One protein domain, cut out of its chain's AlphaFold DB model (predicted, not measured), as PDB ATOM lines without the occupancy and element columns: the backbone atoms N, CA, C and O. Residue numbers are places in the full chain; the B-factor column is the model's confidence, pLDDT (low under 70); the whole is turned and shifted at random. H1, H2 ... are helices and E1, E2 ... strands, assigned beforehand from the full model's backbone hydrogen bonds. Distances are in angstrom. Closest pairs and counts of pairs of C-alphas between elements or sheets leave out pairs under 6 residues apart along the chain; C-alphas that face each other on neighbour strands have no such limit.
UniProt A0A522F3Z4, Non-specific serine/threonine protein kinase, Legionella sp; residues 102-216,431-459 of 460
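AT A GLANCE: This is residues 102 to 216 and 431 to 459 of the 460 residues of the protein "Non-specific serine/threonine protein kinase" of Legionella sp (UniProt A0A522F3Z4). One sheet of seven strands is folded back on itself like part of a barrel, with E1 to E4 in one leaf, E7 and E6 in the other and E5 as the hinge; the edge strands E1 and E6 come close at one place. H1 packs along the outside of E6 and E7, H2 packs on H1 farther out, and H3 only grazes the sheet. The printed part has 144 residues, with named elements in the order E1 E2 E3 E4 E5 H1 E6 E7 H2 H3; the class is mixed. The antiparallel sheet runs E1 E2 E3 E4 E5 E7 E6. The whole is compact, with a radius of gyration of the C-alphas of 15.5 A and spans of 45 by 36 by 34 A.

HOW THE PARTS SIT: E1, residues 102 to 106, and E2, residues 116 to 122, form a hairpin, with N 104 and O 120 2.9 A apart. E3, residues 128 to 135, follows E2 in a hairpin, with N 119 and O 132 2.8 A apart. E4, residues 150 to 155, is staggered: its residues 154 to 155 pair with E3, with N 133 and O 155 2.8 A apart, and its residues 150 to 154 pair with E5, residues 165 to 170, with N 154 and O 165 2.8 A apart. These five strands are a meander, each the antiparallel neighbour of the one before. H1, residues 179 to 196, is on the sheet at a height of 8.0 A, over E7, residues 208 to 214, and E6, residues 200 to 205; its closest C-alphas to E6 are Ala 190 and Gly 200, 4.1 A apart. E5, H1 and E6 form a split strand-helix-strand unit, two strands running the same way with E7 between them, and its crossover is right-handed. N 166 and O 213 of E5 and E7 are 2.8 A apart, and N 212 and O 201 of the E6 and E7 hairpin are 2.8 A apart. The closest C-alphas of E1 and E6 are Phe 102 and Arg 204, 5.1 A apart. H2, residues 431 to 445, touches H1 at a shallow tilt of 30 degrees, opposite ways, closest at the C-alphas of Arg 188 and Phe 437, 6.8 A. H3, residues 447 to 458, meets H2 only through their link. In H1, H2 and H3 every O i to N i+4 pair is within hydrogen-bond range.

IN THESE COORDINATES: E1 begins at C-alpha 102 (79.625, 76.290, 273.571). E3 is 20.5 A long, E7 19.9 A, H1 25.8 A and H2 20.8 A. H3 ends at C-alpha 458 (73.525, 79.774, 281.791).

THE WHOLE: The farthest C-alphas, Asn 111 and Glu 431, are 50.9 A apart. Residues 217 to 430 are not printed, a gap of 29.3 A between C-alphas 216 and 431. The link E3 to E4 is long, and residues 173 to 178 stand free. Confidence is under 70 at residues 107 to 114, 137 to 149, 160 and 171 to 178.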
ATOM      1  N   PHE A 102      80.859  76.853 273.021       89.50
ATOM      2  CA  PHE A 102      79.625  76.290 273.571       89.50
ATOM      3  C   PHE A 102      78.447  76.649 272.672       89.50
ATOM      4  O   PHE A 102      78.561  77.514 271.810       89.50
ATOM      5  N   ALA A 103      77.308  75.974 272.822       90.19
ATOM      6  CA  ALA A 103      76.130  76.331 272.038       90.19
ATOM      7  C   ALA A 103      74.833  76.292 272.836       90.19
ATOM      8  O   ALA A 103      74.489  75.275 273.452       90.19
ATOM      9  N   LEU A 104      74.060  77.370 272.696       87.88
ATOM     10  CA  LEU A 104      72.660  77.423 273.083       87.88
ATOM     11  C   LEU A 104      71.821  76.746 272.003       87.88
ATOM     12  O   LEU A 104      71.922  77.050 270.811       87.88
ATOM     13  N   LYS A 105      70.973  75.810 272.425       87.00
ATOM     14  CA  LYS A 105      70.086  75.068 271.532       87.00
ATOM     15  C   LYS A 105      68.636  75.406 271.836       87.00
ATOM     16  O   LYS A 105      68.084  74.960 272.839       87.00
ATOM     17  N   HIS A 106      67.966  76.053 270.894       81.62
ATOM     18  CA  HIS A 106      66.531  76.304 270.983       81.62
ATOM     19  C   HIS A 106      65.773  75.205 270.230       81.62
ATOM     20  O   HIS A 106      65.562  75.253 269.017       81.62
ATOM     21  N   SER A 107      65.406  74.152 270.966       68.19
ATOM     22  CA  SER A 107      64.744  72.956 270.434       68.19
ATOM     23  C   SER A 107      63.220  73.074 270.512       68.19
ATOM     24  O   SER A 107      62.629  72.673 271.511       68.19
ATOM     25  N   ARG A 108      62.540  73.521 269.451       60.34
ATOM     26  CA  ARG A 108      61.063  73.580 269.439       60.34
ATOM     27  C   ARG A 108      60.418  72.288 268.926       60.34
ATOM     28  O   ARG A 108      59.678  72.287 267.953       60.34
ATOM     29  N   LYS A 109      60.693  71.164 269.595       55.09
ATOM     30  CA  LYS A 109      60.197  69.840 269.166       55.09
ATOM     31  C   LYS A 109      58.723  69.561 269.465       55.09
ATOM     32  O   LYS A 109      58.174  68.672 268.831       55.09
ATOM     33  N   LYS A 110      58.107  70.247 270.435       48.66
ATOM     34  CA  LYS A 110      56.773  69.860 270.930       48.66
ATOM     35  C   LYS A 110      55.610  70.763 270.500       48.66
ATOM     36  O   LYS A 110      54.515  70.238 270.389       48.66
ATOM     37  N   ASN A 111      55.828  72.043 270.170       46.38
ATOM     38  CA  ASN A 111      54.707  72.997 270.026       46.38
ATOM     39  C   ASN A 111      54.690  73.837 268.727       46.38
ATOM     40  O   ASN A 111      53.889  74.757 268.645       46.38
ATOM     41  N   SER A 112      55.565  73.601 267.732       54.16
ATOM     42  CA  SER A 112      55.716  74.558 266.603       54.16
ATOM     43  C   SER A 112      55.662  73.999 265.176       54.16
ATOM     44  O   SER A 112      55.634  74.788 264.241       54.16
ATOM     45  N   GLY A 113      55.686  72.676 264.969       56.34
ATOM     46  CA  GLY A 113      55.705  72.088 263.614       56.34
ATOM     47  C   GLY A 113      56.986  72.337 262.792       56.34
ATOM     48  O   GLY A 113      57.073  71.887 261.652       56.34
ATOM     49  N   LEU A 114      57.995  73.016 263.353       58.75
ATOM     50  CA  LEU A 114      59.234  73.376 262.656       58.75
ATOM     51  C   LEU A 114      60.158  72.166 262.431       58.75
ATOM     52  O   LEU A 114      60.362  71.332 263.320       58.75
ATOM     53  N   LYS A 115      60.750  72.091 261.231       70.50
ATOM     54  CA  LYS A 115      61.571  70.956 260.768       70.50
ATOM     55  C   LYS A 115      63.005  70.966 261.315       70.50
ATOM     56  O   LYS A 115      63.627  69.906 261.388       70.50
ATOM     57  N   ASN A 116      63.526  72.111 261.761       79.88
ATOM     58  CA  ASN A 116      64.927  72.257 262.172       79.88
ATOM     59  C   ASN A 116      65.070  72.753 263.622       79.88
ATOM     60  O   ASN A 116      64.123  73.235 264.239       79.88
ATOM     61  N   SER A 117      66.260  72.596 264.212       86.56
ATOM     62  CA  SER A 117      66.580  73.168 265.534       86.56
ATOM     63  C   SER A 117      67.585  74.302 265.379       86.56
ATOM     64  O   SER A 117      68.606  74.087 264.729       86.56
ATOM     65  N   ARG A 118      67.348  75.452 266.019       89.88
ATOM     66  CA  ARG A 118      68.299  76.573 266.027       89.88
ATOM     67  C   ARG A 118      69.420  76.327 267.036       89.88
ATOM     68  O   ARG A 118      69.153  75.947 268.180       89.88
ATOM     69  N   PHE A 119      70.647  76.583 266.604       92.94
ATOM     70  CA  PHE A 119      71.851  76.596 267.420       92.94
ATOM     71  C   PHE A 119      72.506  77.972 267.322       92.94
ATOM     72  O   PHE A 119      72.635  78.517 266.227       92.94
ATOM     73  N   THR A 120      72.924  78.499 268.468       93.25
ATOM     74  CA  THR A 120      73.761  79.698 268.571       93.25
ATOM     75  C   THR A 120      75.048  79.282 269.268       93.25
ATOM     76  O   THR A 120      75.022  78.944 270.450       93.25
ATOM     77  N   VAL A 121      76.148  79.244 268.522       94.12
ATOM     78  CA  VAL A 121      77.491  78.967 269.034       94.12
ATOM     79  C   VAL A 121      78.047  80.242 269.651       94.12
ATOM     80  O   VAL A 121      77.943  81.305 269.038       94.12
ATOM     81  N   LEU A 122      78.616  80.124 270.844       90.94
ATOM     82  CA  LEU A 122      79.126  81.213 271.663       90.94
ATOM     83  C   LEU A 122      80.597  80.976 272.013       90.94
ATOM     84  O   LEU A 122      80.998  79.836 272.269       90.94
ATOM     85  N   ALA A 123      81.359  82.061 272.068       87.62
ATOM     86  CA  ALA A 123      82.678  82.106 272.684       87.62
ATOM     87  C   ALA A 123      82.613  82.085 274.216       87.62
ATOM     88  O   ALA A 123      81.533  82.166 274.807       87.62
ATOM     89  N   ASP A 124      83.780  81.950 274.850       79.44
ATOM     90  CA  ASP A 124      83.925  81.881 276.312       79.44
ATOM     91  C   ASP A 124      83.460  83.170 277.024       79.44
ATOM     92  O   ASP A 124      83.025  83.116 278.168       79.44
ATOM     93  N   ASP A 125      83.505  84.318 276.347       80.81
ATOM     94  CA  ASP A 125      82.969  85.621 276.788       80.81
ATOM     95  C   ASP A 125      81.510  85.857 276.333       80.81
ATOM     96  O   ASP A 125      80.976  86.961 276.439       80.81
ATOM     97  N   PHE A 126      80.864  84.810 275.816       83.25
ATOM     98  CA  PHE A 126      79.456  84.763 275.428       83.25
ATOM     99  C   PHE A 126      79.065  85.571 274.188       83.25
ATOM    100  O   PHE A 126      77.871  85.657 273.879       83.25
ATOM    101  N   HIS A 127      80.025  86.094 273.418       87.44
ATOM    102  CA  HIS A 127      79.692  86.668 272.116       87.44
ATOM    103  C   HIS A 127      79.283  85.565 271.116       87.44
ATOM    104  O   HIS A 127      79.841  84.462 271.126       87.44
ATOM    105  N   PRO A 128      78.296  85.822 270.237       90.75
ATOM    106  CA  PRO A 128      77.868  84.851 269.240       90.75
ATOM    107  C   PRO A 128      78.904  84.700 268.121       90.75
ATOM    108  O   PRO A 128      79.278  85.670 267.470       90.75
ATOM    109  N   VAL A 129      79.305  83.456 267.861       93.50
ATOM    110  CA  VAL A 129      80.259  83.073 266.805       93.50
ATOM    111  C   VAL A 129      79.526  82.646 265.537       93.50
ATOM    112  O   VAL A 129      79.878  83.053 264.433       93.50
ATOM    113  N   LEU A 130      78.494  81.807 265.678       95.00
ATOM    114  CA  LEU A 130      77.739  81.276 264.543       95.00
ATOM    115  C   LEU A 130      76.306  80.928 264.948       95.00
ATOM    116  O   LEU A 130      76.087  80.191 265.907       95.00
ATOM    117  N   SER A 131      75.322  81.402 264.184       94.56
ATOM    118  CA  SER A 131      73.919  80.996 264.320       94.56
ATOM    119  C   SER A 131      73.470  80.225 263.086       94.56
ATOM    120  O   SER A 131      73.661  80.689 261.967       94.56
ATOM    121  N   PHE A 132      72.870  79.053 263.287       94.56
ATOM    122  CA  PHE A 132      72.416  78.194 262.194       94.56
ATOM    123  C   PHE A 132      71.322  77.226 262.658       94.56
ATOM    124  O   PHE A 132      71.038  77.076 263.850       94.56
ATOM    125  N   PHE A 133      70.708  76.542 261.702       91.62
ATOM    126  CA  PHE A 133      69.680  75.537 261.929       91.62
ATOM    127  C   PHE A 133      70.210  74.162 261.555       91.62
ATOM    128  O   PHE A 133      70.851  74.012 260.524       91.62
ATOM    129  N   ILE A 134      69.929  73.145 262.369       89.38
ATOM    130  CA  ILE A 134      70.262  71.748 262.064       89.38
ATOM    131  C   ILE A 134      68.996  70.986 261.698       89.38
ATOM    132  O   ILE A 134      68.024  70.994 262.464       89.38
ATOM    133  N   GLU A 135      69.062  70.240 260.596       83.75
ATOM    134  CA  GLU A 135      67.998  69.343 260.158       83.75
ATOM    135  C   GLU A 135      67.637  68.293 261.224       83.75
ATOM    136  O   GLU A 135      68.489  67.563 261.768       83.75
ATOM    137  N   ASN A 136      66.337  68.158 261.494       76.88
ATOM    138  CA  ASN A 136      65.802  67.004 262.203       76.88
ATOM    139  C   ASN A 136      65.196  66.020 261.198       76.88
ATOM    140  O   ASN A 136      63.990  66.027 260.986       76.88
ATOM    141  N   ASN A 137      66.002  65.114 260.637       68.19
ATOM    142  CA  ASN A 137      65.444  64.009 259.855       68.19
ATOM    143  C   ASN A 137      64.764  62.985 260.800       68.19
ATOM    144  O   ASN A 137      65.479  62.376 261.616       68.19
ATOM    145  N   PRO A 138      63.430  62.767 260.709       57.75
ATOM    146  CA  PRO A 138      62.703  61.796 261.531       57.75
ATOM    147  C   PRO A 138      63.114  60.344 261.250       57.75
ATOM    148  O   PRO A 138      63.178  59.553 262.190       57.75
ATOM    149  N   LYS A 139      63.502  60.014 260.008       57.72
ATOM    150  CA  LYS A 139      64.028  58.686 259.631       57.72
ATOM    151  C   LYS A 139      65.442  58.434 260.162       57.72
ATOM    152  O   LYS A 139      65.902  57.301 260.211       57.72
ATOM    153  N   LYS A 140      66.140  59.491 260.606       57.09
ATOM    154  CA  LYS A 140      67.549  59.474 261.047       57.09
ATOM    155  C   LYS A 140      68.531  58.901 260.011       57.09
ATOM    156  O   LYS A 140      69.650  58.554 260.398       57.09
ATOM    157  N   GLU A 141      68.125  58.841 258.748       54.41
ATOM    158  CA  GLU A 141      68.990  58.586 257.602       54.41
ATOM    159  C   GLU A 141      69.828  59.843 257.384       54.41
ATOM    160  O   GLU A 141      69.313  60.927 257.106       54.41
ATOM    161  N   TYR A 142      71.121  59.723 257.628       56.31
ATOM    162  CA  TYR A 142      72.083  60.785 257.395       56.31
ATOM    163  C   TYR A 142      73.187  60.186 256.532       56.31
ATOM    164  O   TYR A 142      73.494  59.007 256.738       56.31
ATOM    165  N   PRO A 143      73.790  60.957 255.612       53.62
ATOM    166  CA  PRO A 143      75.009  60.527 254.948       53.62
ATOM    167  C   PRO A 143      76.018  60.091 256.012       53.62
ATOM    168  O   PRO A 143      76.292  60.825 256.971       53.62
ATOM    169  N   CYS A 144      76.502  58.862 255.890       46.81
ATOM    170  CA  CYS A 144      77.552  58.339 256.745       46.81
ATOM    171  C   CYS A 144      78.879  58.674 256.070       46.81
ATOM    172  O   CYS A 144      79.152  58.167 254.990       46.81
ATOM    173  N   GLY A 145      79.707  59.519 256.691       48.41
ATOM    174  CA  GLY A 145      81.121  59.586 256.308       48.41
ATOM    175  C   GLY A 145      81.816  58.252 256.610       48.41
ATOM    176  O   GLY A 145      81.288  57.445 257.384       48.41
ATOM    177  N   GLY A 146      83.019  58.038 256.063       40.75
ATOM    178  CA  GLY A 146      83.763  56.765 256.109       40.75
ATOM    179  C   GLY A 146      84.037  56.153 257.498       40.75
ATOM    180  O   GLY A 146      84.529  55.033 257.576       40.75
ATOM    181  N   PHE A 147      83.682  56.834 258.593       43.88
ATOM    182  CA  PHE A 147      83.792  56.349 259.976       43.88
ATOM    183  C   PHE A 147      82.458  56.277 260.741       43.88
ATOM    184  O   PHE A 147      82.442  56.317 261.969       43.88
ATOM    185  N   SER A 148      81.316  56.155 260.053       46.50
ATOM    186  CA  SER A 148      79.996  55.991 260.706       46.50
ATOM    187  C   SER A 148      79.581  57.171 261.605       46.50
ATOM    188  O   SER A 148      78.748  57.036 262.509       46.50
ATOM    189  N   LEU A 149      80.144  58.358 261.358       56.84
ATOM    190  CA  LEU A 149      79.757  59.600 262.019       56.84
ATOM    191  C   LEU A 149      78.561  60.210 261.289       56.84
ATOM    192  O   LEU A 149      78.521  60.279 260.062       56.84
ATOM    193  N   LYS A 150      77.563  60.652 262.059       70.38
ATOM    194  CA  LYS A 150      76.357  61.255 261.488       70.38
ATOM    195  C   LYS A 150      76.663  62.682 261.062       70.38
ATOM    196  O   LYS A 150      76.850  63.536 261.932       70.38
ATOM    197  N   VAL A 151      76.656  62.928 259.755       83.38
ATOM    198  CA  VAL A 151      76.738  64.273 259.184       83.38
ATOM    199  C   VAL A 151      75.327  64.780 258.927       83.38
ATOM    200  O   VAL A 151      74.539  64.163 258.215       83.38
ATOM    201  N   LYS A 152      74.979  65.901 259.548       87.44
ATOM    202  CA  LYS A 152      73.680  66.546 259.366       87.44
ATOM    203  C   LYS A 152      73.798  67.756 258.458       87.44
ATOM    204  O   LYS A 152      74.810  68.448 258.490       87.44
ATOM    205  N   LYS A 153      72.726  68.055 257.728       88.50
ATOM    206  CA  LYS A 153      72.599  69.318 257.004       88.50
ATOM    207  C   LYS A 153      72.346  70.463 257.980       88.50
ATOM    208  O   LYS A 153      71.530  70.334 258.902       88.50
ATOM    209  N   GLY A 154      73.058  71.561 257.769       91.69
ATOM    210  CA  GLY A 154      72.862  72.822 258.460       91.69
ATOM    211  C   GLY A 154      72.501  73.953 257.498       91.69
ATOM    212  O   GLY A 154      72.940  73.970 256.346       91.69
ATOM    213  N   PHE A 155      71.705  74.904 257.975       91.88
ATOM    214  CA  PHE A 155      71.115  75.978 257.177       91.88
ATOM    215  C   PHE A 155      71.295  77.332 257.864       91.88
ATOM    216  O   PHE A 155      71.309  77.400 259.093       91.88
ATOM    217  N   ILE A 156      71.410  78.402 257.075       90.75
ATOM    218  CA  ILE A 156      71.432  79.782 257.592       90.75
ATOM    219  C   ILE A 156      70.038  80.160 258.113       90.75
ATOM    220  O   ILE A 156      69.902  80.718 259.197       90.75
ATOM    221  N   GLU A 157      69.002  79.782 257.365       86.44
ATOM    222  CA  GLU A 157      67.603  80.081 257.659       86.44
ATOM    223  C   GLU A 157      66.796  78.808 257.921       86.44
ATOM    224  O   GLU A 157      67.118  77.728 257.418       86.44
ATOM    225  N   ASP A 158      65.697  78.939 258.665       79.38
ATOM    226  CA  ASP A 158      64.818  77.808 258.991       79.38
ATOM    227  C   ASP A 158      64.046  77.269 257.774       79.38
ATOM    228  O   ASP A 158      63.580  76.130 257.786       79.38
ATOM    229  N   SER A 159      63.956  78.058 256.697       74.12
ATOM    230  CA  SER A 159      63.311  77.682 255.432       74.12
ATOM    231  C   SER A 159      63.881  76.385 254.838       74.12
ATOM    232  O   SER A 159      63.166  75.653 254.154       74.12
ATOM    233  N   GLY A 160      65.149  76.064 255.131       69.44
ATOM    234  CA  GLY A 160      65.774  74.793 254.762       69.44
ATOM    235  C   GLY A 160      66.022  74.617 253.260       69.44
ATOM    236  O   GLY A 160      66.260  73.495 252.820       69.44
ATOM    237  N   VAL A 161      65.958  75.699 252.471       75.44
ATOM    238  CA  VAL A 161      65.966  75.645 250.995       75.44
ATOM    239  C   VAL A 161      67.253  75.025 250.445       75.44
ATOM    240  O   VAL A 161      67.197  74.160 249.573       75.44
ATOM    241  N   ALA A 162      68.418  75.422 250.966       83.44
ATOM    242  CA  ALA A 162      69.700  74.854 250.560       83.44
ATOM    243  C   ALA A 162      70.651  74.714 251.758       83.44
ATOM    244  O   ALA A 162      70.848  75.686 252.494       83.44
ATOM    245  N   PRO A 163      71.263  73.531 251.969       89.44
ATOM    246  CA  PRO A 163      72.235  73.358 253.036       89.44
ATOM    247  C   PRO A 163      73.449  74.250 252.781       89.44
ATOM    248  O   PRO A 163      74.036  74.231 251.699       89.44
ATOM    249  N   LYS A 164      73.822  75.017 253.805       92.94
ATOM    250  CA  LYS A 164      75.065  75.792 253.838       92.94
ATOM    251  C   LYS A 164      76.157  75.041 254.587       92.94
ATOM    252  O   LYS A 164      77.322  75.175 254.228       92.94
ATOM    253  N   TYR A 165      75.782  74.251 255.591       94.75
ATOM    254  CA  TYR A 165      76.727  73.611 256.492       94.75
ATOM    255  C   TYR A 165      76.604  72.089 256.503       94.75
ATOM    256  O   TYR A 165      75.503  71.537 256.420       94.75
ATOM    257  N   ALA A 166      77.736  71.418 256.673       92.56
ATOM    258  CA  ALA A 166      77.822  70.037 257.113       92.56
ATOM    259  C   ALA A 166      78.129  70.026 258.615       92.56
ATOM    260  O   ALA A 166      79.058  70.679 259.082       92.56
ATOM    261  N   VAL A 167      77.317  69.310 259.395       92.62
ATOM    262  CA  VAL A 167      77.426  69.281 260.858       92.62
ATOM    263  C   VAL A 167      77.718  67.861 261.314       92.62
ATOM    264  O   VAL A 167      76.816  67.024 261.422       92.62
ATOM    265  N   LYS A 168      78.995  67.587 261.573       90.19
ATOM    266  CA  LYS A 168      79.489  66.291 262.039       90.19
ATOM    267  C   LYS A 168      79.270  66.182 263.546       90.19
ATOM    268  O   LYS A 168      79.624  67.082 264.304       90.19
ATOM    269  N   VAL A 169      78.637  65.089 263.984       87.56
ATOM    270  CA  VAL A 169      78.348  64.829 265.405       87.56
ATOM    271  C   VAL A 169      79.177  63.651 265.892       87.56
ATOM    272  O   VAL A 169      78.896  62.505 265.534       87.56
ATOM    273  N   TYR A 170      80.134  63.922 266.772       81.44
ATOM    274  CA  TYR A 170      80.953  62.903 267.415       81.44
ATOM    275  C   TYR A 170      80.149  62.324 268.584       81.44
ATOM    276  O   TYR A 170      79.828  63.022 269.549       81.44
ATOM    277  N   ARG A 171      79.712  61.068 268.455       69.69
ATOM    278  CA  ARG A 171      78.884  60.383 269.460       69.69
ATOM    279  C   ARG A 171      79.711  59.416 270.288       69.69
ATOM    280  O   ARG A 171      80.671  58.839 269.789       69.69
ATOM    281  N   ASP A 172      79.224  59.154 271.494       58.94
ATOM    282  CA  ASP A 172      79.628  57.993 272.273       58.94
ATOM    283  C   ASP A 172      79.280  56.701 271.548       58.94
ATOM    284  O   ASP A 172      78.107  56.404 271.289       58.94
ATOM    285  N   ASN A 173      80.308  55.909 271.255       48.44
ATOM    286  CA  ASN A 173      80.121  54.474 271.166       48.44
ATOM    287  C   ASN A 173      79.715  53.964 272.552       48.44
ATOM    288  O   ASN A 173      80.192  54.456 273.571       48.44
ATOM    289  N   LYS A 174      78.850  52.945 272.584       39.56
ATOM    290  CA  LYS A 174      78.384  52.264 273.807       39.56
ATOM    291  C   LYS A 174      79.514  51.642 274.655       39.56
ATOM    292  O   LYS A 174      79.237  51.101 275.716       39.56
ATOM    293  N   PHE A 175      80.758  51.739 274.197       36.84
ATOM    294  CA  PHE A 175      81.972  51.327 274.883       36.84
ATOM    295  C   PHE A 175      82.792  52.596 275.138       36.84
ATOM    296  O   PHE A 175      83.351  53.177 274.206       36.84
ATOM    297  N   GLY A 176      82.730  53.089 276.378       42.91
ATOM    298  CA  GLY A 176      83.367  54.331 276.809       42.91
ATOM    299  C   GLY A 176      84.867  54.338 276.524       42.91
ATOM    300  O   GLY A 176      85.548  53.333 276.702       42.91
ATOM    301  N   GLY A 177      85.367  55.483 276.060       47.28
ATOM    302  CA  GLY A 177      86.780  55.678 275.753       47.28
ATOM    303  C   GLY A 177      87.030  57.006 275.041       47.28
ATOM    304  O   GLY A 177      86.895  57.099 273.825       47.28
ATOM    305  N   ASN A 178      87.384  58.019 275.837       61.41
ATOM    306  CA  ASN A 178      87.992  59.311 275.487       61.41
ATOM    307  C   ASN A 178      87.215  60.308 274.606       61.41
ATOM    308  O   ASN A 178      87.593  60.605 273.471       61.41
ATOM    309  N   ASP A 179      86.239  60.987 275.222       73.75
ATOM    310  CA  ASP A 179      85.671  62.265 274.748       73.75
ATOM    311  C   ASP A 179      86.742  63.285 274.324       73.75
ATOM    312  O   ASP A 179      86.591  63.950 273.300       73.75
ATOM    313  N   ILE A 180      87.852  63.362 275.067       80.44
ATOM    314  CA  ILE A 180      88.952  64.306 274.812       80.44
ATOM    315  C   ILE A 180      89.558  64.098 273.419       80.44
ATOM    316  O   ILE A 180      89.876  65.067 272.736       80.44
ATOM    317  N   ASN A 181      89.685  62.853 272.955       81.00
ATOM    318  CA  ASN A 181      90.275  62.563 271.646       81.00
ATOM    319  C   ASN A 181      89.378  63.051 270.502       81.00
ATOM    320  O   ASN A 181      89.867  63.612 269.524       81.00
ATOM    321  N   ARG A 182      88.058  62.904 270.650       81.56
ATOM    322  CA  ARG A 182      87.081  63.404 269.672       81.56
ATOM    323  C   ARG A 182      87.017  64.925 269.673       81.56
ATOM    324  O   ARG A 182      86.925  65.528 268.611       81.56
ATOM    325  N   MET A 183      87.086  65.537 270.855       87.12
ATOM    326  CA  MET A 183      87.194  66.989 270.985       87.12
ATOM    327  C   MET A 183      88.448  67.505 270.285       87.12
ATOM    328  O   MET A 183      88.340  68.379 269.433       87.12
ATOM    329  N   ARG A 184      89.608  66.893 270.551       90.44
ATOM    330  CA  ARG A 184      90.871  67.214 269.878       90.44
ATOM    331  C   ARG A 184      90.746  67.128 268.361       90.44
ATOM    332  O   ARG A 184      91.108  68.083 267.682       90.44
ATOM    333  N   ALA A 185      90.219  66.018 267.840       88.75
ATOM    334  CA  ALA A 185      90.030  65.829 266.403       88.75
ATOM    335  C   ALA A 185      89.120  66.917 265.807       88.75
ATOM    336  O   ALA A 185      89.506  67.574 264.846       88.75
ATOM    337  N   ALA A 186      87.966  67.187 266.429       91.69
ATOM    338  CA  ALA A 186      87.035  68.220 265.977       91.69
ATOM    339  C   ALA A 186      87.652  69.632 266.003       91.69
ATOM    340  O   ALA A 186      87.476  70.399 265.059       91.69
ATOM    341  N   MET A 187      88.390  69.975 267.062       94.00
ATOM    342  CA  MET A 187      89.049  71.280 267.212       94.00
ATOM    343  C   MET A 187      90.177  71.470 266.193       94.00
ATOM    344  O   MET A 187      90.270  72.524 265.567       94.00
ATOM    345  N   ARG A 188      91.003  70.438 265.975       94.44
ATOM    346  CA  ARG A 188      92.070  70.466 264.961       94.44
ATOM    347  C   ARG A 188      91.496  70.540 263.551       94.44
ATOM    348  O   ARG A 188      91.968  71.349 262.756       94.44
ATOM    349  N   ALA A 189      90.452  69.765 263.255       94.50
ATOM    350  CA  ALA A 189      89.754  69.832 261.977       94.50
ATOM    351  C   ALA A 189      89.159  71.229 261.742       94.50
ATOM    352  O   ALA A 189      89.375  71.797 260.675       94.50
ATOM    353  N   ALA A 190      88.488  71.826 262.738       96.00
ATOM    354  CA  ALA A 190      87.964  73.193 262.646       96.00
ATOM    355  C   ALA A 190      89.062  74.210 262.304       96.00
ATOM    356  O   ALA A 190      88.890  74.991 261.370       96.00
ATOM    357  N   TYR A 191      90.204  74.156 263.000       96.25
ATOM    358  CA  TYR A 191      91.363  74.995 262.687       96.25
ATOM    359  C   TYR A 191      91.826  74.807 261.236       96.25
ATOM    360  O   TYR A 191      92.042  75.789 260.526       96.25
ATOM    361  N   CYS A 192      91.949  73.560 260.773       96.12
ATOM    362  CA  CYS A 192      92.396  73.266 259.413       96.12
ATOM    363  C   CYS A 192      91.415  73.807 258.366       96.12
ATOM    364  O   CYS A 192      91.847  74.480 257.436       96.12
ATOM    365  N   TYR A 193      90.104  73.610 258.545       95.69
ATOM    366  CA  TYR A 193      89.088  74.170 257.648       95.69
ATOM    367  C   TYR A 193      89.171  75.695 257.554       95.69
ATOM    368  O   TYR A 193      89.130  76.233 256.448       95.69
ATOM    369  N   GLN A 194      89.374  76.385 258.681       94.44
ATOM    370  CA  GLN A 194      89.604  77.831 258.674       94.44
ATOM    371  C   GLN A 194      90.852  78.192 257.858       94.44
ATOM    372  O   GLN A 194      90.804  79.114 257.050       94.44
ATOM    373  N   GLN A 195      91.959  77.449 258.002       94.81
ATOM    374  CA  GLN A 195      93.164  77.709 257.204       94.81
ATOM    375  C   GLN A 195      92.940  77.486 255.707       94.81
ATOM    376  O   GLN A 195      93.562  78.186 254.913       94.81
ATOM    377  N   LEU A 196      92.053  76.569 255.321       93.56
ATOM    378  CA  LEU A 196      91.676  76.309 253.929       93.56
ATOM    379  C   LEU A 196      90.676  77.337 253.357       93.56
ATOM    380  O   LEU A 196      90.433  77.336 252.153       93.56
ATOM    381  N   GLY A 197      90.144  78.245 254.183       92.75
ATOM    382  CA  GLY A 197      89.163  79.256 253.769       92.75
ATOM    383  C   GLY A 197      87.704  78.811 253.870       92.75
ATOM    384  O   GLY A 197      86.826  79.485 253.336       92.75
ATOM    385  N   TYR A 198      87.440  77.708 254.568       92.50
ATOM    386  CA  TYR A 198      86.092  77.227 254.854       92.50
ATOM    387  C   TYR A 198      85.608  77.680 256.231       92.50
ATOM    388  O   TYR A 198      86.390  78.007 257.128       92.50
ATOM    389  N   THR A 199      84.293  77.603 256.436       94.62
ATOM    390  CA  THR A 199      83.738  77.586 257.793       94.62
ATOM    391  C   THR A 199      84.354  76.415 258.567       94.62
ATOM    392  O   THR A 199      84.347  75.283 258.088       94.62
ATOM    393  N   GLY A 200      84.852  76.671 259.775       95.44
ATOM    394  CA  GLY A 200      85.338  75.641 260.688       95.44
ATOM    395  C   GLY A 200      85.040  76.041 262.124       95.44
ATOM    396  O   GLY A 200      85.719  76.901 262.676       95.44
ATOM    397  N   VAL A 201      84.005  75.452 262.726       96.06
ATOM    398  CA  VAL A 201      83.588  75.770 264.101       96.06
ATOM    399  C   VAL A 201      83.359  74.484 264.882       96.06
ATOM    400  O   VAL A 201      82.502  73.672 264.530       96.06
ATOM    401  N   SER A 202      84.119  74.309 265.959       94.38
ATOM    402  CA  SER A 202      84.018  73.171 266.869       94.38
ATOM    403  C   SER A 202      83.306  73.601 268.146       94.38
ATOM    404  O   SER A 202      83.737  74.539 268.810       94.38
ATOM    405  N   PHE A 203      82.208  72.941 268.508       92.19
ATOM    406  CA  PHE A 203      81.457  73.314 269.706       92.19
ATOM    407  C   PHE A 203      80.905  72.114 270.463       92.19
ATOM    408  O   PHE A 203      80.663  71.043 269.897       92.19
ATOM    409  N   ARG A 204      80.647  72.315 271.757       86.06
ATOM    410  CA  ARG A 204      80.079  71.293 272.632       86.06
ATOM    411  C   ARG A 204      78.714  71.708 273.165       86.06
ATOM    412  O   ARG A 204      78.474  72.849 273.545       86.06
ATOM    413  N   THR A 205      77.788  70.755 273.190       84.44
ATOM    414  CA  THR A 205      76.477  70.921 273.830       84.44
ATOM    415  C   THR A 205      75.905  69.559 274.200       84.44
ATOM    416  O   THR A 205      76.077  68.584 273.465       84.44
ATOM    417  N   ASN A 206      75.216  69.461 275.342       79.19
ATOM    418  CA  ASN A 206      74.608  68.211 275.821       79.19
ATOM    419  C   ASN A 206      75.589  67.018 275.810       79.19
ATOM    420  O   ASN A 206      75.265  65.940 275.300       79.19
ATOM    421  N   LYS A 207      76.810  67.245 276.316       77.06
ATOM    422  CA  LYS A 207      77.936  66.292 276.355       77.06
ATOM    423  C   LYS A 207      78.453  65.806 274.993       77.06
ATOM    424  O   LYS A 207      79.413  65.051 274.978       77.06
ATOM    425  N   LYS A 208      77.913  66.278 273.868       82.62
ATOM    426  CA  LYS A 208      78.331  65.872 272.519       82.62
ATOM    427  C   LYS A 208      79.201  66.927 271.869       82.62
ATOM    428  O   LYS A 208      78.908  68.116 271.986       82.62
ATOM    429  N   GLN A 209      80.206  66.458 271.144       88.06
ATOM    430  CA  GLN A 209      81.069  67.296 270.330       88.06
ATOM    431  C   GLN A 209      80.513  67.419 268.908       88.06
ATOM    432  O   GLN A 209      80.031  66.442 268.321       88.06
ATOM    433  N   TYR A 210      80.592  68.627 268.363       92.06
ATOM    434  CA  TYR A 210      80.136  68.975 267.026       92.06
ATOM    435  C   TYR A 210      81.248  69.691 266.260       92.06
ATOM    436  O   TYR A 210      82.027  70.441 266.846       92.06
ATOM    437  N   LEU A 211      81.278  69.479 264.947       94.06
ATOM    438  CA  LEU A 211      82.074  70.247 263.995       94.06
ATOM    439  C   LEU A 211      81.142  70.752 262.891       94.06
ATOM    440  O   LEU A 211      80.397  69.965 262.307       94.06
ATOM    441  N   VAL A 212      81.173  72.057 262.635       95.75
ATOM    442  CA  VAL A 212      80.435  72.728 261.558       95.75
ATOM    443  C   VAL A 212      81.419  73.156 260.488       95.75
ATOM    444  O   VAL A 212      82.361  73.895 260.780       95.75
ATOM    445  N   THR A 213      81.167  72.717 259.262       95.31
ATOM    446  CA  THR A 213      81.934  73.089 258.073       95.31
ATOM    447  C   THR A 213      81.010  73.508 256.944       95.31
ATOM    448  O   THR A 213      79.792  73.350 257.048       95.31
ATOM    449  N   ASP A 214      81.557  74.053 255.860       93.38
ATOM    450  CA  ASP A 214      80.766  74.302 254.657       93.38
ATOM    451  C   ASP A 214      80.242  72.990 254.048       93.38
ATOM    452  O   ASP A 214      80.915  71.959 254.029       93.38
ATOM    453  N   TRP A 215      79.011  73.028 253.540       91.25
ATOM    454  CA  TRP A 215      78.412  71.914 252.813       91.25
ATOM    455  C   TRP A 215      78.953  71.870 251.381       91.25
ATOM    456  O   TRP A 215      78.563  72.681 250.534       91.25
ATOM    457  N   LEU A 216      79.808  70.890 251.090       89.31
ATOM    458  CA  LEU A 216      80.192  70.573 249.717       89.31
ATOM    459  C   LEU A 216      79.083  69.744 249.055       89.31
ATOM    460  O   LEU A 216      78.656  68.710 249.569       89.31
ATOM    461  N   GLU A 431     105.139  76.644 262.496       93.94
ATOM    462  CA  GLU A 431     105.009  77.186 263.853       93.94
ATOM    463  C   GLU A 431     103.567  77.611 264.160       93.94
ATOM    464  O   GLU A 431     103.115  77.506 265.301       93.94
ATOM    465  N   MET A 432     102.814  78.036 263.140       93.12
ATOM    466  CA  MET A 432     101.422  78.456 263.298       93.12
ATOM    467  C   MET A 432     100.534  77.291 263.738       93.12
ATOM    468  O   MET A 432      99.766  77.424 264.691       93.12
ATOM    469  N   SER A 433     100.645  76.140 263.065       93.75
ATOM    470  CA  SER A 433      99.866  74.954 263.429       93.75
ATOM    471  C   SER A 433     100.367  74.337 264.733       93.75
ATOM    472  O   SER A 433      99.552  73.891 265.538       93.75
ATOM    473  N   ALA A 434     101.681  74.366 264.984       93.50
ATOM    474  CA  ALA A 434     102.265  73.894 266.232       93.50
ATOM    475  C   ALA A 434     101.715  74.675 267.433       93.50
ATOM    476  O   ALA A 434     101.268  74.064 268.406       93.50
ATOM    477  N   GLN A 435     101.668  76.006 267.338       93.19
ATOM    478  CA  GLN A 435     101.095  76.849 268.381       93.19
ATOM    479  C   GLN A 435      99.582  76.643 268.516       93.19
ATOM    480  O   GLN A 435      99.083  76.529 269.635       93.19
ATOM    481  N   ALA A 436      98.842  76.555 267.406       94.25
ATOM    482  CA  ALA A 436      97.402  76.305 267.443       94.25
ATOM    483  C   ALA A 436      97.072  74.952 268.096       94.25
ATOM    484  O   ALA A 436      96.215  74.877 268.973       94.25
ATOM    485  N   PHE A 437      97.796  73.889 267.737       94.12
ATOM    486  CA  PHE A 437      97.595  72.561 268.317       94.12
ATOM    487  C   PHE A 437      97.991  72.533 269.794       94.12
ATOM    488  O   PHE A 437      97.279  71.915 270.581       94.12
ATOM    489  N   LYS A 438      99.046  73.251 270.202       92.00
ATOM    490  CA  LYS A 438      99.377  73.441 271.622       92.00
ATOM    491  C   LYS A 438      98.244  74.151 272.371       92.00
ATOM    492  O   LYS A 438      97.824  73.674 273.420       92.00
ATOM    493  N   ASN A 439      97.698  75.236 271.818       92.44
ATOM    494  CA  ASN A 439      96.564  75.956 272.410       92.44
ATOM    495  C   ASN A 439      95.330  75.053 272.559       92.44
ATOM    496  O   ASN A 439      94.673  75.084 273.595       92.44
ATOM    497  N   ILE A 440      95.059  74.197 271.570       93.44
ATOM    498  CA  ILE A 440      94.010  73.170 271.643       93.44
ATOM    499  C   ILE A 440      94.248  72.222 272.829       93.44
ATOM    500  O   ILE A 440      93.312  71.944 273.572       93.44
ATOM    501  N   GLU A 441      95.477  71.746 273.059       90.62
ATOM    502  CA  GLU A 441      95.772  70.904 274.230       90.62
ATOM    503  C   GLU A 441      95.547  71.647 275.556       90.62
ATOM    504  O   GLU A 441      95.023  71.050 276.495       90.62
ATOM    505  N   ILE A 442      95.877  72.941 275.632       89.00
ATOM    506  CA  ILE A 442      95.631  73.779 276.823       89.00
ATOM    507  C   ILE A 442      94.127  73.928 277.078       89.00
ATOM    508  O   ILE A 442      93.661  73.799 278.212       89.00
ATOM    509  N   GLU A 443      93.346  74.181 276.027       89.62
ATOM    510  CA  GLU A 443      91.887  74.260 276.118       89.62
ATOM    511  C   GLU A 443      91.279  72.942 276.614       89.62
ATOM    512  O   GLU A 443      90.418  72.966 277.494       89.62
ATOM    513  N   LEU A 444      91.771  71.803 276.110       88.00
ATOM    514  CA  LEU A 444      91.365  70.468 276.555       88.00
ATOM    515  C   LEU A 444      91.769  70.186 278.007       88.00
ATOM    516  O   LEU A 444      90.998  69.571 278.741       88.00
ATOM    517  N   LEU A 445      92.948  70.651 278.432       86.12
ATOM    518  CA  LEU A 445      93.437  70.511 279.804       86.12
ATOM    519  C   LEU A 445      92.513  71.231 280.800       86.12
ATOM    520  O   LEU A 445      92.162  70.665 281.835       86.12
ATOM    521  N   GLY A 446      92.074  72.445 280.452       83.00
ATOM    522  CA  GLY A 446      91.156  73.270 281.247       83.00
ATOM    523  C   GLY A 446      89.667  73.011 280.994       83.00
ATOM    524  O   GLY A 446      88.825  73.728 281.523       83.00
ATOM    525  N   TYR A 447      89.316  72.011 280.183       83.75
ATOM    526  CA  TYR A 447      87.951  71.829 279.685       83.75
ATOM    527  C   TYR A 447      86.888  71.761 280.795       83.75
ATOM    528  O   TYR A 447      85.856  72.421 280.698       83.75
ATOM    529  N   HIS A 448      87.126  70.978 281.853       79.62
ATOM    530  CA  HIS A 448      86.146  70.804 282.932       79.62
ATOM    531  C   HIS A 448      85.844  72.112 283.670       79.62
ATOM    532  O   HIS A 448      84.682  72.392 283.945       79.62
ATOM    533  N   GLN A 449      86.867  72.932 283.914       79.31
ATOM    534  CA  GLN A 449      86.707  74.243 284.539       79.31
ATOM    535  C   GLN A 449      85.875  75.180 283.648       79.31
ATOM    536  O   GLN A 449      84.936  75.800 284.139       79.31
ATOM    537  N   ARG A 450      86.107  75.187 282.324       80.75
ATOM    538  CA  ARG A 450      85.285  75.980 281.385       80.75
ATOM    539  C   ARG A 450      83.815  75.568 281.401       80.75
ATOM    540  O   ARG A 450      82.936  76.419 281.379       80.75
ATOM    541  N   VAL A 451      83.533  74.262 281.428       79.81
ATOM    542  CA  VAL A 451      82.148  73.762 281.503       79.81
ATOM    543  C   VAL A 451      81.457  74.255 282.764       79.81
ATOM    544  O   VAL A 451      80.304  74.676 282.687       79.81
ATOM    545  N   ASP A 452      82.143  74.198 283.905       78.06
ATOM    546  CA  ASP A 452      81.599  74.654 285.180       78.06
ATOM    547  C   ASP A 452      81.308  76.164 285.136       78.06
ATOM    548  O   ASP A 452      80.220  76.581 285.533       78.06
ATOM    549  N   ASP A 453      82.209  76.971 284.565       78.19
ATOM    550  CA  ASP A 453      82.025  78.420 284.414       78.19
ATOM    551  C   ASP A 453      80.830  78.774 283.516       78.19
ATOM    552  O   ASP A 453      79.973  79.571 283.906       78.19
ATOM    553  N   VAL A 454      80.692  78.122 282.358       77.88
ATOM    554  CA  VAL A 454      79.520  78.311 281.484       77.88
ATOM    555  C   VAL A 454      78.230  77.857 282.173       77.88
ATOM    556  O   VAL A 454      77.201  78.530 282.068       77.88
ATOM    557  N   THR A 455      78.279  76.752 282.924       78.69
ATOM    558  CA  THR A 455      77.121  76.223 283.663       78.69
ATOM    559  C   THR A 455      76.674  77.177 284.774       78.69
ATOM    560  O   THR A 455      75.477  77.294 285.029       78.69
ATOM    561  N   ARG A 456      77.602  77.895 285.424       79.94
ATOM    562  CA  ARG A 456      77.270  78.922 286.429       79.94
ATOM    563  C   ARG A 456      76.487  80.089 285.823       79.94
ATOM    564  O   ARG A 456      75.598  80.612 286.486       79.94
ATOM    565  N   VAL A 457      76.793  80.479 284.583       80.88
ATOM    566  CA  VAL A 457      76.158  81.627 283.913       80.88
ATOM    567  C   VAL A 457      74.814  81.265 283.276       80.88
ATOM    568  O   VAL A 457      73.848  82.008 283.433       80.88
ATOM    569  N   PHE A 458      74.722  80.132 282.572       75.12
ATOM    570  CA  PHE A 458      73.525  79.774 281.791       75.12
ATOM    571  C   PHE A 458      72.698  78.616 282.356       75.12
ATOM    572  O   PHE A 458      71.626  78.318 281.825       75.12
ATOM    573  N   GLY A 459      73.166  77.953 283.412       72.12
ATOM    574  CA  GLY A 459      72.602  76.682 283.860       72.12
ATOM    575  C   GLY A 459      73.091  75.486 283.030       72.12
ATOM    576  O   GLY A 459      74.016  75.595 282.228       72.12
TER     577      GLY A 459